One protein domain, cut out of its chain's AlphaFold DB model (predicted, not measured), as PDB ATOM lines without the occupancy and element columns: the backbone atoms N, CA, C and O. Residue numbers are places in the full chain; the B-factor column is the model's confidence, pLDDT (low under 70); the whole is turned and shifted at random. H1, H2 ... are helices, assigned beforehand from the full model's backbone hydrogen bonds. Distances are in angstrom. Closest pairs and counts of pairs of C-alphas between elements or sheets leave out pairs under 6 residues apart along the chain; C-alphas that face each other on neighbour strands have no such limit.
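AT A GLANCE: This is residues 17 to 107 and 149 to 169 of the 173 residues of an uncharacterized protein of Candidatus Lokiarchaeota archaeon (UniProt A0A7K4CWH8). With little regular structure, the domain is mostly loops round a small core where H1 and H4 meet near their ends, with H5 packed on H4. H2 and H3 form a head away from this core, and residues 163 to 169, with H6, stick out. Of 112 printed residues, 39 lie in six named helices (all helix, no named strand); the whole is compact, radius of gyration of the C-alphas 14.8 A, spanning 40 by 38 by 27 A.

HOW THE PARTS SIT: H1, residues 17 to 26, and H4, residues 88 to 97, touch only at their ends (closest C-alphas Met 20 and Ile 95, 6.4 A), at a shallow tilt of 24 degrees, the same way. H2, residues 60 to 66, and H3, residues 71 to 74, are close but not clearly touching (closest C-alphas His 64 and Gly 73, 7.8 A). H5, residues 101 to 104, touches H4 (closest C-alphas Ala 90 and Pro 101, 6.0 A). H6, residues 164 to 167, touches no helix. Every O i to N i+4 pair is within hydrogen-bond range in H1, H2 and H4.

IN THESE COORDINATES: H1, 14.2 A long, begins at C-alpha 17 (84.778, -32.321, 56.204); H4 spans 13.9 A; H6 ends at C-alpha 167 (76.263, -54.446, 55.740).

THE WHOLE: Residues 108 to 148 are cut out, C-alphas 107 and 149 being 16.5 A apart. Links H1 to H2 and H3 to H4 are long. pLDDT is under 70 at residues 43 and 165 to 169.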
ATOM      1  N   VAL A  17      85.717 -32.949  55.261       97.62
ATOM      2  CA  VAL A  17      84.778 -32.321  56.204       97.62
ATOM      3  C   VAL A  17      84.081 -31.096  55.598       97.62
ATOM      4  O   VAL A  17      82.896 -30.882  55.832       97.62
ATOM      5  N   ASN A  18      84.772 -30.328  54.751       97.94
ATOM      6  CA  ASN A  18      84.206 -29.149  54.097       97.94
ATOM      7  C   ASN A  18      83.215 -29.549  52.994       97.94
ATOM      8  O   ASN A  18      82.210 -28.867  52.790       97.94
ATOM      9  N   VAL A  19      83.460 -30.669  52.303       97.44
ATOM     10  CA  VAL A  19      82.488 -31.247  51.358       97.44
ATOM     11  C   VAL A  19      81.211 -31.630  52.098       97.44
ATOM     12  O   VAL A  19      80.122 -31.260  51.662       97.44
ATOM     13  N   MET A  20      81.336 -32.298  53.247       97.62
ATOM     14  CA  MET A  20      80.175 -32.650  54.066       97.62
ATOM     15  C   MET A  20      79.453 -31.414  54.609       97.62
ATOM     16  O   MET A  20      78.229 -31.366  54.551       97.62
ATOM     17  N   SER A  21      80.185 -30.379  55.032       97.00
ATOM     18  CA  SER A  21      79.598 -29.093  55.428       97.00
ATOM     19  C   SER A  21      78.788 -28.444  54.298       97.00
ATOM     20  O   SER A  21      77.674 -27.974  54.525       97.00
ATOM     21  N   ALA A  22      79.283 -28.464  53.055       96.00
ATOM     22  CA  ALA A  22      78.531 -27.950  51.907       96.00
ATOM     23  C   ALA A  22      77.242 -28.748  51.641       96.00
ATOM     24  O   ALA A  22      76.210 -28.156  51.319       96.00
ATOM     25  N   ILE A  23      77.277 -30.073  51.812       95.88
ATOM     26  CA  ILE A  23      76.093 -30.938  51.690       95.88
ATOM     27  C   ILE A  23      75.092 -30.665  52.819       95.88
ATOM     28  O   ILE A  23      73.901 -30.546  52.545       95.88
ATOM     29  N   GLU A  24      75.542 -30.515  54.065       95.50
ATOM     30  CA  GLU A  24      74.669 -30.168  55.196       95.50
ATOM     31  C   GLU A  24      73.986 -28.821  54.992       95.50
ATOM     32  O   GLU A  24      72.760 -28.740  55.059       95.50
ATOM     33  N   ASN A  25      74.767 -27.789  54.668       94.31
ATOM     34  CA  ASN A  25      74.251 -26.442  54.437       94.31
ATOM     35  C   ASN A  25      73.261 -26.402  53.267       94.31
ATOM     36  O   ASN A  25      72.302 -25.636  53.299       94.31
ATOM     37  N   ARG A  26      73.453 -27.244  52.239       94.44
ATOM     38  CA  ARG A  26      72.501 -27.360  51.126       94.44
ATOM     39  C   ARG A  26      71.111 -27.773  51.607       94.44
ATOM     40  O   ARG A  26      70.136 -27.373  50.981       94.44
ATOM     41  N   PHE A  27      71.000 -28.551  52.676       94.81
ATOM     42  CA  PHE A  27      69.733 -29.076  53.179       94.81
ATOM     43  C   PHE A  27      69.382 -28.509  54.559       94.81
ATOM     44  O   PHE A  27      68.897 -29.239  55.418       94.81
ATOM     45  N   ASP A  28      69.625 -27.215  54.777       93.62
ATOM     46  CA  ASP A  28      69.291 -26.474  56.007       93.62
ATOM     47  C   ASP A  28      69.952 -27.010  57.297       93.62
ATOM     48  O   ASP A  28      69.578 -26.617  58.405       93.62
ATOM     49  N   GLY A  29      70.948 -27.891  57.168       93.31
ATOM     50  CA  GLY A  29      71.767 -28.355  58.279       93.31
ATOM     51  C   GLY A  29      72.770 -27.293  58.722       93.31
ATOM     52  O   GLY A  29      73.075 -26.347  57.996       93.31
ATOM     53  N   LYS A  30      73.304 -27.455  59.934       92.69
ATOM     54  CA  LYS A  30      74.358 -26.591  60.479       92.69
ATOM     55  C   LYS A  30      75.608 -27.410  60.742       92.69
ATOM     56  O   LYS A  30      75.549 -28.406  61.461       92.69
ATOM     57  N   ASN A  31      76.737 -26.930  60.236       94.19
ATOM     58  CA  ASN A  31      78.027 -27.580  60.406       94.19
ATOM     59  C   ASN A  31      79.069 -26.599  60.979       94.19
ATOM     60  O   ASN A  31      79.092 -25.441  60.560       94.19
ATOM     61  N   PRO A  32      79.934 -27.020  61.925       94.69
ATOM     62  CA  PRO A  32      80.962 -26.144  62.494       94.69
ATOM     63  C   PRO A  32      82.119 -25.830  61.529       94.69
ATOM     64  O   PRO A  32      82.917 -24.939  61.812       94.69
ATOM     65  N   TYR A  33      82.233 -26.545  60.408       96.81
ATOM     66  CA  TYR A  33      83.259 -26.327  59.389       96.81
ATOM     67  C   TYR A  33      82.727 -25.470  58.244       96.81
ATOM     68  O   TYR A  33      81.551 -25.550  57.890       96.81
ATOM     69  N   ALA A  34      83.599 -24.685  57.608       96.56
ATOM     70  CA  ALA A  34      83.231 -23.928  56.413       96.56
ATOM     71  C   ALA A  34      82.857 -24.872  55.248       96.56
ATOM     72  O   ALA A  34      83.514 -25.907  55.077       96.56
ATOM     73  N   PRO A  35      81.837 -24.547  54.433       96.00
ATOM     74  CA  PRO A  35      81.490 -25.346  53.263       96.00
ATOM     75  C   PRO A  35      82.586 -25.271  52.194       96.00
ATOM     76  O   PRO A  35      83.200 -24.225  51.985       96.00
ATOM     77  N   HIS A  36      82.814 -26.379  51.490       96.31
ATOM     78  CA  HIS A  36      83.767 -26.426  50.386       96.31
ATOM     79  C   HIS A  36      83.292 -25.540  49.219       96.31
ATOM     80  O   HIS A  36      82.212 -25.786  48.678       96.31
ATOM     81  N   PRO A  37      84.093 -24.570  48.741       92.69
ATOM     82  CA  PRO A  37      83.630 -23.544  47.798       92.69
ATOM     83  C   PRO A  37      83.270 -24.087  46.406       92.69
ATOM     84  O   PRO A  37      82.431 -23.519  45.714       92.69
ATOM     85  N   ALA A  38      83.893 -25.193  45.986       92.00
ATOM     86  CA  ALA A  38      83.582 -25.841  44.708       92.00
ATOM     87  C   ALA A  38      82.359 -26.779  44.756       92.00
ATOM     88  O   ALA A  38      81.965 -27.313  43.721       92.00
ATOM     89  N   VAL A  39      81.772 -27.022  45.934       92.00
ATOM     90  CA  VAL A  39      80.565 -27.848  46.073       92.00
ATOM     91  C   VAL A  39      79.363 -26.910  46.082       92.00
ATOM     92  O   VAL A  39      79.199 -26.124  47.006       92.00
ATOM     93  N   PHE A  40      78.542 -26.989  45.032       89.50
ATOM     94  CA  PHE A  40      77.436 -26.054  44.763       89.50
ATOM     95  C   PHE A  40      77.893 -24.583  44.651       89.50
ATOM     96  O   PHE A  40      77.406 -23.734  45.399       89.50
ATOM     97  N   PRO A  41      78.828 -24.256  43.731       84.56
ATOM     98  CA  PRO A  41      79.283 -22.884  43.530       84.56
ATOM     99  C   PRO A  41      78.120 -21.921  43.271       84.56
ATOM    100  O   PRO A  41      77.123 -22.267  42.629       84.56
ATOM    101  N   GLY A  42      78.277 -20.692  43.769       76.62
ATOM    102  CA  GLY A  42      77.298 -19.624  43.594       76.62
ATOM    103  C   GLY A  42      76.965 -19.376  42.120       76.62
ATOM    104  O   GLY A  42      77.832 -19.469  41.252       76.62
ATOM    105  N   GLY A  43      75.696 -19.068  41.845       68.75
ATOM    106  CA  GLY A  43      75.179 -18.876  40.486       68.75
ATOM    107  C   GLY A  43      74.566 -20.129  39.852       68.75
ATOM    108  O   GLY A  43      73.975 -20.024  38.781       68.75
ATOM    109  N   MET A  44      74.644 -21.292  40.506       72.81
ATOM    110  CA  MET A  44      73.861 -22.469  40.119       72.81
ATOM    111  C   MET A  44      72.546 -22.547  40.893       72.81
ATOM    112  O   MET A  44      72.482 -22.198  42.073       72.81
ATOM    113  N   GLU A  45      71.504 -23.074  40.245       82.12
ATOM    114  CA  GLU A  45      70.312 -23.508  40.970       82.12
ATOM    115  C   GLU A  45      70.686 -24.596  41.981       82.12
ATOM    116  O   GLU A  45      71.396 -25.556  41.671       82.12
ATOM    117  N   ALA A  46      70.200 -24.443  43.211       82.81
ATOM    118  CA  ALA A  46      70.526 -25.356  44.290       82.81
ATOM    119  C   ALA A  46      69.980 -26.767  43.971       82.81
ATOM    120  O   ALA A  46      68.761 -26.945  43.847       82.81
ATOM    121  N   PRO A  47      70.823 -27.814  43.889       90.62
ATOM    122  CA  PRO A  47      70.388 -29.119  43.392       90.62
ATOM    123  C   PRO A  47      69.416 -29.781  44.360       90.62
ATOM    124  O   PRO A  47      69.703 -29.870  45.547       90.62
ATOM    125  N   LYS A  48      68.263 -30.243  43.872       92.19
ATOM    126  CA  LYS A  48      67.241 -30.892  44.716       92.19
ATOM    127  C   LYS A  48      67.688 -32.254  45.250       92.19
ATOM    128  O   LYS A  48      67.304 -32.625  46.351       92.19
ATOM    129  N   ASN A  49      68.494 -32.971  44.469       93.88
ATOM    130  CA  ASN A  49      69.021 -34.289  44.801       93.88
ATOM    131  C   ASN A  49      70.547 -34.243  44.760       93.88
ATOM    132  O   ASN A  49      71.122 -33.685  43.825       93.88
ATOM    133  N   VAL A  50      71.191 -34.850  45.753       94.81
ATOM    134  CA  VAL A  50      72.651 -34.929  45.858       94.81
ATOM    135  C   VAL A  50      73.040 -36.390  46.011       94.81
ATOM    136  O   VAL A  50      72.508 -37.088  46.869       94.81
ATOM    137  N   VAL A  51      73.975 -36.845  45.178       95.25
ATOM    138  CA  VAL A  51      74.554 -38.189  45.260       95.25
ATOM    139  C   VAL A  51      76.037 -38.046  45.569       95.25
ATOM    140  O   VAL A  51      76.788 -37.485  44.772       95.25
ATOM    141  N   LEU A  52      76.453 -38.553  46.729       95.50
ATOM    142  CA  LEU A  52      77.857 -38.664  47.112       95.50
ATOM    143  C   LEU A  52      78.320 -40.104  46.881       95.50
ATOM    144  O   LEU A  52      77.747 -41.035  47.443       95.50
ATOM    145  N   ILE A  53      79.370 -40.282  46.079       94.81
ATOM    146  CA  ILE A  53      79.992 -41.588  45.837       94.81
ATOM    147  C   ILE A  53      81.377 -41.579  46.481       94.81
ATOM    148  O   ILE A  53      82.273 -40.871  46.025       94.81
ATOM    149  N   ALA A  54      81.552 -42.374  47.536       93.06
ATOM    150  CA  ALA A  54      82.850 -42.620  48.151       93.06
ATOM    151  C   ALA A  54      83.454 -43.909  47.576       93.06
ATOM    152  O   ALA A  54      82.829 -44.967  47.631       93.06
ATOM    153  N   ILE A  55      84.666 -43.817  47.026       92.62
ATOM    154  CA  ILE A  55      85.400 -44.958  46.465       92.62
ATOM    155  C   ILE A  55      86.626 -45.193  47.344       92.62
ATOM    156  O   ILE A  55      87.530 -44.356  47.384       92.62
ATOM    157  N   ASP A  56      86.644 -46.316  48.063       89.75
ATOM    158  CA  ASP A  56      87.744 -46.646  48.970       89.75
ATOM    159  C   ASP A  56      89.062 -46.821  48.196       89.75
ATOM    160  O   ASP A  56      89.097 -47.386  47.102       89.75
ATOM    161  N   GLY A  57      90.153 -46.289  48.743       89.00
ATOM    162  CA  GLY A  57      91.490 -46.357  48.147       89.00
ATOM    163  C   GLY A  57      91.731 -45.507  46.889       89.00
ATOM    164  O   GLY A  57      92.856 -45.503  46.381       89.00
ATOM    165  N   LEU A  58      90.749 -44.750  46.378       92.94
ATOM    166  CA  LEU A  58      90.929 -43.932  45.169       92.94
ATOM    167  C   LEU A  58      91.610 -42.583  45.470       92.94
ATOM    168  O   LEU A  58      90.966 -41.552  45.662       92.94
ATOM    169  N   GLY A  59      92.943 -42.579  45.486       92.88
ATOM    170  CA  GLY A  59      93.743 -41.368  45.682       92.88
ATOM    171  C   GLY A  59      93.792 -40.441  44.456       92.88
ATOM    172  O   GLY A  59      93.801 -40.890  43.309       92.88
ATOM    173  N   PHE A  60      93.919 -39.128  44.691       93.69
ATOM    174  CA  PHE A  60      93.950 -38.119  43.621       93.69
ATOM    175  C   PHE A  60      95.099 -38.311  42.619       93.69
ATOM    176  O   PHE A  60      94.896 -38.153  41.420       93.69
ATOM    177  N   ASN A  61      96.297 -38.690  43.081       93.00
ATOM    178  CA  ASN A  61      97.440 -38.912  42.185       93.00
ATOM    179  C   ASN A  61      97.177 -40.069  41.212       93.00
ATOM    180  O   ASN A  61      97.430 -39.931  40.018       93.00
ATOM    181  N   PHE A  62      96.606 -41.170  41.712       94.06
ATOM    182  CA  PHE A  62      96.191 -42.300  40.883       94.06
ATOM    183  C   PHE A  62      95.113 -41.872  39.879       94.06
ATOM    184  O   PHE A  62      95.229 -42.140  38.683       94.06
ATOM    185  N   PHE A  63      94.099 -41.131  40.340       95.25
ATOM    186  CA  PHE A  63      93.059 -40.587  39.465       95.25
ATOM    187  C   PHE A  63      93.652 -39.703  38.358       95.25
ATOM    188  O   PHE A  63      93.299 -39.851  37.191       95.25
ATOM    189  N   HIS A  64      94.580 -38.804  38.693       93.94
ATOM    190  CA  HIS A  64      95.191 -37.904  37.718       93.94
ATOM    191  C   HIS A  64      96.030 -38.649  36.675       93.94
ATOM    192  O   HIS A  64      96.020 -38.276  35.504       93.94
ATOM    193  N   GLN A  65      96.740 -39.698  37.090       95.50
ATOM    194  CA  GLN A  65      97.585 -40.499  36.205       95.50
ATOM    195  C   GLN A  65      96.768 -41.383  35.259       95.50
ATOM    196  O   GLN A  65      97.127 -41.507  34.091       95.50
ATOM    197  N   HIS A  66      95.666 -41.968  35.734       95.94
ATOM    198  CA  HIS A  66      94.968 -43.027  34.994       95.94
ATOM    199  C   HIS A  66      93.572 -42.646  34.491       95.94
ATOM    200  O   HIS A  66      93.100 -43.212  33.510       95.94
ATOM    201  N   LEU A  67      92.894 -41.695  35.137       95.38
ATOM    202  CA  LEU A  67      91.474 -41.404  34.900       95.38
ATOM    203  C   LEU A  67      91.213 -39.979  34.398       95.38
ATOM    204  O   LEU A  67      90.075 -39.666  34.053       95.38
ATOM    205  N   LYS A  68      92.232 -39.121  34.279       94.19
ATOM    206  CA  LYS A  68      92.074 -37.720  33.842       94.19
ATOM    207  C   LYS A  68      91.381 -37.562  32.483       94.19
ATOM    208  O   LYS A  68      90.646 -36.602  32.287       94.19
ATOM    209  N   GLN A  69      91.599 -38.490  31.552       95.75
ATOM    210  CA  GLN A  69      90.980 -38.459  30.218       95.75
ATOM    211  C   GLN A  69      89.625 -39.192  30.150       95.75
ATOM    212  O   GLN A  69      88.944 -39.137  29.125       95.75
ATOM    213  N   SER A  70      89.218 -39.866  31.233       95.69
ATOM    214  CA  SER A  70      87.923 -40.549  31.326       95.69
ATOM    215  C   SER A  70      86.754 -39.557  31.383       95.69
ATOM    216  O   SER A  70      86.948 -38.355  31.567       95.69
ATOM    217  N   GLY A  71      85.518 -40.062  31.290       94.69
ATOM    218  CA  GLY A  71      84.315 -39.246  31.489       94.69
ATOM    219  C   GLY A  71      84.315 -38.505  32.832       94.69
ATOM    220  O   GLY A  71      84.055 -37.308  32.860       94.69
ATOM    221  N   LEU A  72      84.707 -39.174  33.924       90.69
ATOM    222  CA  LEU A  72      84.838 -38.541  35.244       90.69
ATOM    223  C   LEU A  72      85.925 -37.462  35.256       90.69
ATOM    224  O   LEU A  72      85.735 -36.396  35.835       90.69
ATOM    225  N   GLY A  73      87.054 -37.722  34.591       94.31
ATOM    226  CA  GLY A  73      88.172 -36.783  34.519       94.31
ATOM    227  C   GLY A  73      87.816 -35.466  33.828       94.31
ATOM    228  O   GLY A  73      88.273 -34.412  34.264       94.31
ATOM    229  N   LYS A  74      86.934 -35.501  32.818       94.62
ATOM    230  CA  LYS A  74      86.425 -34.300  32.127       94.62
ATOM    231  C   LYS A  74      85.574 -33.390  33.020       94.62
ATOM    232  O   LYS A  74      85.483 -32.200  32.740       94.62
ATOM    233  N   HIS A  75      84.975 -33.934  34.079       91.44
ATOM    234  CA  HIS A  75      84.157 -33.197  35.050       91.44
ATOM    235  C   HIS A  75      84.878 -32.976  36.390       91.44
ATOM    236  O   HIS A  75      84.251 -32.615  37.386       91.44
ATOM    237  N   LEU A  76      86.195 -33.196  36.440       92.81
ATOM    238  CA  LEU A  76      86.986 -32.989  37.645       92.81
ATOM    239  C   LEU A  76      87.021 -31.500  38.018       92.81
ATOM    240  O   LEU A  76      87.663 -30.702  37.341       92.81
ATOM    241  N   ALA A  77      86.385 -31.146  39.136       91.12
ATOM    242  CA  ALA A  77      86.394 -29.780  39.659       91.12
ATOM    243  C   ALA A  77      87.644 -29.451  40.498       91.12
ATOM    244  O   ALA A  77      88.024 -28.290  40.617       91.12
ATOM    245  N   GLY A  78      88.294 -30.456  41.095       91.31
ATOM    246  CA  GLY A  78      89.451 -30.241  41.963       91.31
ATOM    247  C   GLY A  78      89.822 -31.461  42.805       91.31
ATOM    248  O   GLY A  78      89.333 -32.566  42.575       91.31
ATOM    249  N   SER A  79      90.702 -31.248  43.783       93.94
ATOM    250  CA  SER A  79      91.158 -32.267  44.734       93.94
ATOM    251  C   SER A  79      90.911 -31.811  46.164       93.94
ATOM    252  O   SER A  79      91.251 -30.675  46.495       93.94
ATOM    253  N   ILE A  80      90.465 -32.719  47.024       96.06
ATOM    254  CA  ILE A  80      90.339 -32.478  48.463       96.06
ATOM    255  C   ILE A  80      91.403 -33.241  49.250       96.06
ATOM    256  O   ILE A  80      91.949 -34.242  48.777       96.06
ATOM    257  N   THR A  81      91.688 -32.803  50.472       96.44
ATOM    258  CA  THR A  81      92.411 -33.634  51.441       96.44
ATOM    259  C   THR A  81      91.452 -34.592  52.142       96.44
ATOM    260  O   THR A  81      90.318 -34.230  52.460       96.44
ATOM    261  N   SER A  82      91.932 -35.796  52.455       95.69
ATOM    262  CA  SER A  82      91.250 -36.664  53.421       95.69
ATOM    263  C   SER A  82      91.326 -36.070  54.837       95.69
ATOM    264  O   SER A  82      91.898 -34.998  55.057       95.69
ATOM    265  N   VAL A  83      90.751 -36.779  55.800       96.56
ATOM    266  CA  VAL A  83      90.900 -36.500  57.229       96.56
ATOM    267  C   VAL A  83      92.175 -37.130  57.787       96.56
ATOM    268  O   VAL A  83      92.817 -37.943  57.125       96.56
ATOM    269  N   PHE A  84      92.542 -36.768  59.017       95.06
ATOM    270  CA  PHE A  84      93.602 -37.442  59.761       95.06
ATOM    271  C   PHE A  84      93.046 -38.133  61.017       95.06
ATOM    272  O   PHE A  84      92.386 -37.467  61.817       95.06
ATOM    273  N   PRO A  85      93.350 -39.427  61.227       94.31
ATOM    274  CA  PRO A  85      94.148 -40.282  60.344       94.31
ATOM    275  C   PRO A  85      93.385 -40.648  59.059       94.31
ATOM    276  O   PRO A  85      92.161 -40.738  59.066       94.31
ATOM    277  N   SER A  86      94.108 -40.884  57.960       93.44
ATOM    278  CA  SER A  86      93.528 -41.211  56.644       93.44
ATOM    279  C   SER A  86      93.040 -42.667  56.559       93.44
ATOM    280  O   SER A  86      93.400 -43.394  55.636       93.44
ATOM    281  N   THR A  87      92.274 -43.125  57.551       92.88
ATOM    282  CA  THR A  87      91.695 -44.476  57.596       92.88
ATOM    283  C   THR A  87      90.266 -44.465  57.056       92.88
ATOM    284  O   THR A  87      89.555 -43.466  57.185       92.88
ATOM    285  N   THR A  88      89.805 -45.599  56.520       91.31
ATOM    286  CA  THR A  88      88.402 -45.778  56.105       91.31
ATOM    287  C   THR A  88      87.442 -45.507  57.265       91.31
ATOM    288  O   THR A  88      86.421 -44.856  57.079       91.31
ATOM    289  N   ALA A  89      87.793 -45.933  58.485       92.12
ATOM    290  CA  ALA A  89      86.989 -45.712  59.685       92.12
ATOM    291  C   ALA A  89      86.762 -44.224  59.981       92.12
ATOM    292  O   ALA A  89      85.619 -43.793  60.154       92.12
ATOM    293  N   ALA A  90      87.840 -43.438  59.986       95.31
ATOM    294  CA  ALA A  90      87.772 -42.008  60.244       95.31
ATOM    295  C   ALA A  90      87.032 -41.275  59.117       95.31
ATOM    296  O   ALA A  90      86.101 -40.520  59.384       95.31
ATOM    297  N   ALA A  91      87.381 -41.548  57.857       95.50
ATOM    298  CA  ALA A  91      86.768 -40.889  56.705       95.50
ATOM    299  C   ALA A  91      85.270 -41.206  56.572       95.50
ATOM    300  O   ALA A  91      84.466 -40.299  56.366       95.50
ATOM    301  N   MET A  92      84.870 -42.469  56.746       93.69
ATOM    302  CA  MET A  92      83.455 -42.844  56.707       93.69
ATOM    303  C   MET A  92      82.686 -42.234  57.872       93.69
ATOM    304  O   MET A  92      81.592 -41.727  57.660       93.69
ATOM    305  N   THR A  93      83.248 -42.212  59.083       93.94
ATOM    306  CA  THR A  93      82.586 -41.550  60.218       93.94
ATOM    307  C   THR A  93      82.455 -40.045  59.986       93.94
ATOM    308  O   THR A  93      81.420 -39.470  60.315       93.94
ATOM    309  N   THR A  94      83.431 -39.402  59.338       96.62
ATOM    310  CA  THR A  94      83.303 -38.011  58.876       96.62
ATOM    311  C   THR A  94      82.165 -37.848  57.868       96.62
ATOM    312  O   THR A  94      81.405 -36.895  57.976       96.62
ATOM    313  N   ILE A  95      81.978 -38.778  56.927       95.38
ATOM    314  CA  ILE A  95      80.830 -38.753  56.001       95.38
ATOM    315  C   ILE A  95      79.505 -38.937  56.759       95.38
ATOM    316  O   ILE A  95      78.537 -38.234  56.485       95.38
ATOM    317  N   TYR A  96      79.455 -39.841  57.740       91.75
ATOM    318  CA  TYR A  96      78.242 -40.120  58.511       91.75
ATOM    319  C   TYR A  96      77.865 -39.024  59.502       91.75
ATOM    320  O   TYR A  96      76.686 -38.857  59.778       91.75
ATOM    321  N   SER A  97      78.836 -38.316  60.071       93.44
ATOM    322  CA  SER A  97      78.609 -37.298  61.107       93.44
ATOM    323  C   SER A  97      78.721 -35.869  60.581       93.44
ATOM    324  O   SER A  97      78.266 -34.939  61.241       93.44
ATOM    325  N   GLY A  98      79.379 -35.680  59.437       95.81
ATOM    326  CA  GLY A  98      79.843 -34.386  58.938       95.81
ATOM    327  C   GLY A  98      80.877 -33.691  59.821       95.81
ATOM    328  O   GLY A  98      81.116 -32.497  59.653       95.81
ATOM    329  N   LEU A  99      81.481 -34.399  60.776       96.19
ATOM    330  CA  LEU A  99      82.462 -33.854  61.712       96.19
ATOM    331  C   LEU A  99      83.860 -34.403  61.423       96.19
ATOM    332  O   LEU A  99      84.003 -35.497  60.889       96.19
ATOM    333  N   ALA A 100      84.908 -33.674  61.812       96.94
ATOM    334  CA  ALA A 100      86.271 -34.186  61.694       96.94
ATOM    335  C   ALA A 100      86.581 -35.236  62.786       96.94
ATOM    336  O   ALA A 100      85.909 -35.270  63.824       96.94
ATOM    337  N   PRO A 101      87.656 -36.036  62.633       96.31
ATOM    338  CA  PRO A 101      87.997 -37.088  63.592       96.31
ATOM    339  C   PRO A 101      88.233 -36.625  65.026       96.31
ATOM    340  O   PRO A 101      87.943 -37.370  65.958       96.31
ATOM    341  N   ILE A 102      88.686 -35.383  65.217       95.06
ATOM    342  CA  ILE A 102      88.838 -34.794  66.553       95.06
ATOM    343  C   ILE A 102      87.500 -34.635  67.288       95.06
ATOM    344  O   ILE A 102      87.480 -34.612  68.513       95.06
ATOM    345  N   ASN A 103      86.385 -34.533  66.560       94.94
ATOM    346  CA  ASN A 103      85.058 -34.391  67.149       94.94
ATOM    347  C   ASN A 103      84.384 -35.743  67.383       94.94
ATOM    348  O   ASN A 103      83.765 -35.926  68.420       94.94
ATOM    349  N   HIS A 104      84.477 -36.675  66.427       93.44
ATOM    350  CA  HIS A 104      83.755 -37.949  66.513       93.44
ATOM    351  C   HIS A 104      84.549 -39.081  67.183       93.44
ATOM    352  O   HIS A 104      83.988 -40.134  67.457       93.44
ATOM    353  N   GLY A 105      85.865 -38.944  67.386       93.00
ATOM    354  CA  GLY A 105      86.694 -39.889  68.157       93.00
ATOM    355  C   GLY A 105      86.942 -41.272  67.527       93.00
ATOM    356  O   GLY A 105      87.831 -41.999  67.961       93.00
ATOM    357  N   LEU A 106      86.204 -41.647  66.483       92.50
ATOM    358  CA  LEU A 106      86.365 -42.916  65.759       92.50
ATOM    359  C   LEU A 106      87.515 -42.868  64.736       92.50
ATOM    360  O   LEU A 106      87.320 -42.505  63.578       92.50
ATOM    361  N   LEU A 107      88.733 -43.211  65.162       93.06
ATOM    362  CA  LEU A 107      89.957 -42.987  64.373       93.06
ATOM    363  C   LEU A 107      90.413 -44.190  63.530       93.06
ATOM    364  O   LEU A 107      91.149 -44.027  62.554       93.06
ATOM    365  N   PRO A 149      73.996 -38.369  63.629       88.81
ATOM    366  CA  PRO A 149      74.127 -38.699  62.216       88.81
ATOM    367  C   PRO A 149      73.724 -37.540  61.298       88.81
ATOM    368  O   PRO A 149      72.838 -36.747  61.603       88.81
ATOM    369  N   LEU A 150      74.349 -37.471  60.124       90.88
ATOM    370  CA  LEU A 150      74.109 -36.472  59.085       90.88
ATOM    371  C   LEU A 150      72.625 -36.340  58.738       90.88
ATOM    372  O   LEU A 150      72.111 -35.227  58.657       90.88
ATOM    373  N   PHE A 151      71.953 -37.471  58.521       90.69
ATOM    374  CA  PHE A 151      70.568 -37.498  58.052       90.69
ATOM    375  C   PHE A 151      69.569 -36.972  59.084       90.69
ATOM    376  O   PHE A 151      68.525 -36.463  58.688       90.69
ATOM    377  N   ASP A 152      69.929 -36.971  60.367       90.75
ATOM    378  CA  ASP A 152      69.102 -36.399  61.433       90.75
ATOM    379  C   ASP A 152      69.259 -34.870  61.527       90.75
ATOM    380  O   ASP A 152      68.447 -34.192  62.156       90.75
ATOM    381  N   LYS A 153      70.304 -34.310  60.902       91.38
ATOM    382  CA  LYS A 153      70.634 -32.875  60.939       91.38
ATOM    383  C   LYS A 153      70.143 -32.093  59.723       91.38
ATOM    384  O   LYS A 153      70.261 -30.869  59.720       91.38
ATOM    385  N   ILE A 154      69.656 -32.765  58.681       93.94
ATOM    386  CA  ILE A 154      69.294 -32.138  57.403       93.94
ATOM    387  C   ILE A 154      67.795 -32.230  57.120       93.94
ATOM    388  O   ILE A 154      67.114 -33.175  57.505       93.94
ATOM    389  N   ARG A 155      67.277 -31.266  56.362       94.25
ATOM    390  CA  ARG A 155      65.894 -31.217  55.884       94.25
ATOM    391  C   ARG A 155      65.746 -31.905  54.525       94.25
ATOM    392  O   ARG A 155      65.311 -31.304  53.542       94.25
ATOM    393  N   ALA A 156      66.131 -33.174  54.460       92.69
ATOM    394  CA  ALA A 156      65.985 -34.007  53.271       92.69
ATOM    395  C   ALA A 156      65.910 -35.489  53.641       92.69
ATOM    396  O   ALA A 156      66.399 -35.908  54.686       92.69
ATOM    397  N   HIS A 157      65.336 -36.298  52.751       92.31
ATOM    398  CA  HIS A 157      65.425 -37.748  52.878       92.31
ATOM    399  C   HIS A 157      66.839 -38.214  52.518       92.31
ATOM    400  O   HIS A 157      67.317 -37.956  51.411       92.31
ATOM    401  N   GLY A 158      67.493 -38.903  53.451       90.56
ATOM    402  CA  GLY A 158      68.814 -39.493  53.267       90.56
ATOM    403  C   GLY A 158      68.738 -41.002  53.069       90.56
ATOM    404  O   GLY A 158      67.976 -41.689  53.744       90.56
ATOM    405  N   TYR A 159      69.562 -41.521  52.163       90.69
ATOM    406  CA  TYR A 159      69.749 -42.956  51.966       90.69
ATOM    407  C   TYR A 159      71.246 -43.251  51.940       90.69
ATOM    408  O   TYR A 159      72.007 -42.537  51.286       90.69
ATOM    409  N   MET A 160      71.664 -44.314  52.626       86.69
ATOM    410  CA  MET A 160      73.024 -44.840  52.526       86.69
ATOM    411  C   MET A 160      72.978 -46.199  51.841       86.69
ATOM    412  O   MET A 160      72.313 -47.120  52.311       86.69
ATOM    413  N   LEU A 161      73.715 -46.320  50.743       87.81
ATOM    414  CA  LEU A 161      73.901 -47.575  50.031       87.81
ATOM    415  C   LEU A 161      75.357 -47.987  50.185       87.81
ATOM    416  O   LEU A 161      76.266 -47.230  49.853       87.81
ATOM    417  N   SER A 162      75.582 -49.198  50.677       82.88
ATOM    418  CA  SER A 162      76.907 -49.808  50.677       82.88
ATOM    419  C   SER A 162      76.806 -51.276  50.261       82.88
ATOM    420  O   SER A 162      75.751 -51.895  50.443       82.88
ATOM    421  N   PRO A 163      77.869 -51.840  49.655       81.25
ATOM    422  CA  PRO A 163      77.905 -53.253  49.309       81.25
ATOM    423  C   PRO A 163      77.483 -54.144  50.478       81.25
ATOM    424  O   PRO A 163      77.899 -53.942  51.620       81.25
ATOM    425  N   ALA A 164      76.666 -55.159  50.187       71.44
ATOM    426  CA  ALA A 164      76.095 -56.027  51.213       71.44
ATOM    427  C   ALA A 164      77.167 -56.743  52.049       71.44
ATOM    428  O   ALA A 164      76.905 -57.113  53.180       71.44
ATOM    429  N   GLU A 165      78.382 -56.927  51.541       67.06
ATOM    430  CA  GLU A 165      79.524 -57.443  52.307       67.06
ATOM    431  C   GLU A 165      79.966 -56.540  53.473       67.06
ATOM    432  O   GLU A 165      80.441 -57.056  54.486       67.06
ATOM    433  N   TYR A 166      79.736 -55.226  53.384       60.25
ATOM    434  CA  TYR A 166      79.944 -54.288  54.491       60.25
ATOM    435  C   TYR A 166      78.751 -54.259  55.462       60.25
ATOM    436  O   TYR A 166      78.946 -54.026  56.654       60.25
ATOM    437  N   VAL A 167      77.530 -54.545  54.978       51.25
ATOM    438  CA  VAL A 167      76.263 -54.446  55.740       51.25
ATOM    439  C   VAL A 167      75.782 -55.774  56.331       51.25
ATOM    440  O   VAL A 167      75.148 -55.772  57.374       51.25
ATOM    441  N   LYS A 168      76.107 -56.941  55.759       37.03
ATOM    442  CA  LYS A 168      75.642 -58.280  56.204       37.03
ATOM    443  C   LYS A 168      76.108 -58.682  57.613       37.03
ATOM    444  O   LYS A 168      75.783 -59.771  58.071       37.03
ATOM    445  N   LYS A 169      76.850 -57.818  58.307       38.56
ATOM    446  CA  LYS A 169      77.181 -57.949  59.733       38.56
ATOM    447  C   LYS A 169      76.381 -57.003  60.646       38.56
ATOM    448  O   LYS A 169      76.545 -57.085  61.854       38.56
TER     449      LYS A 169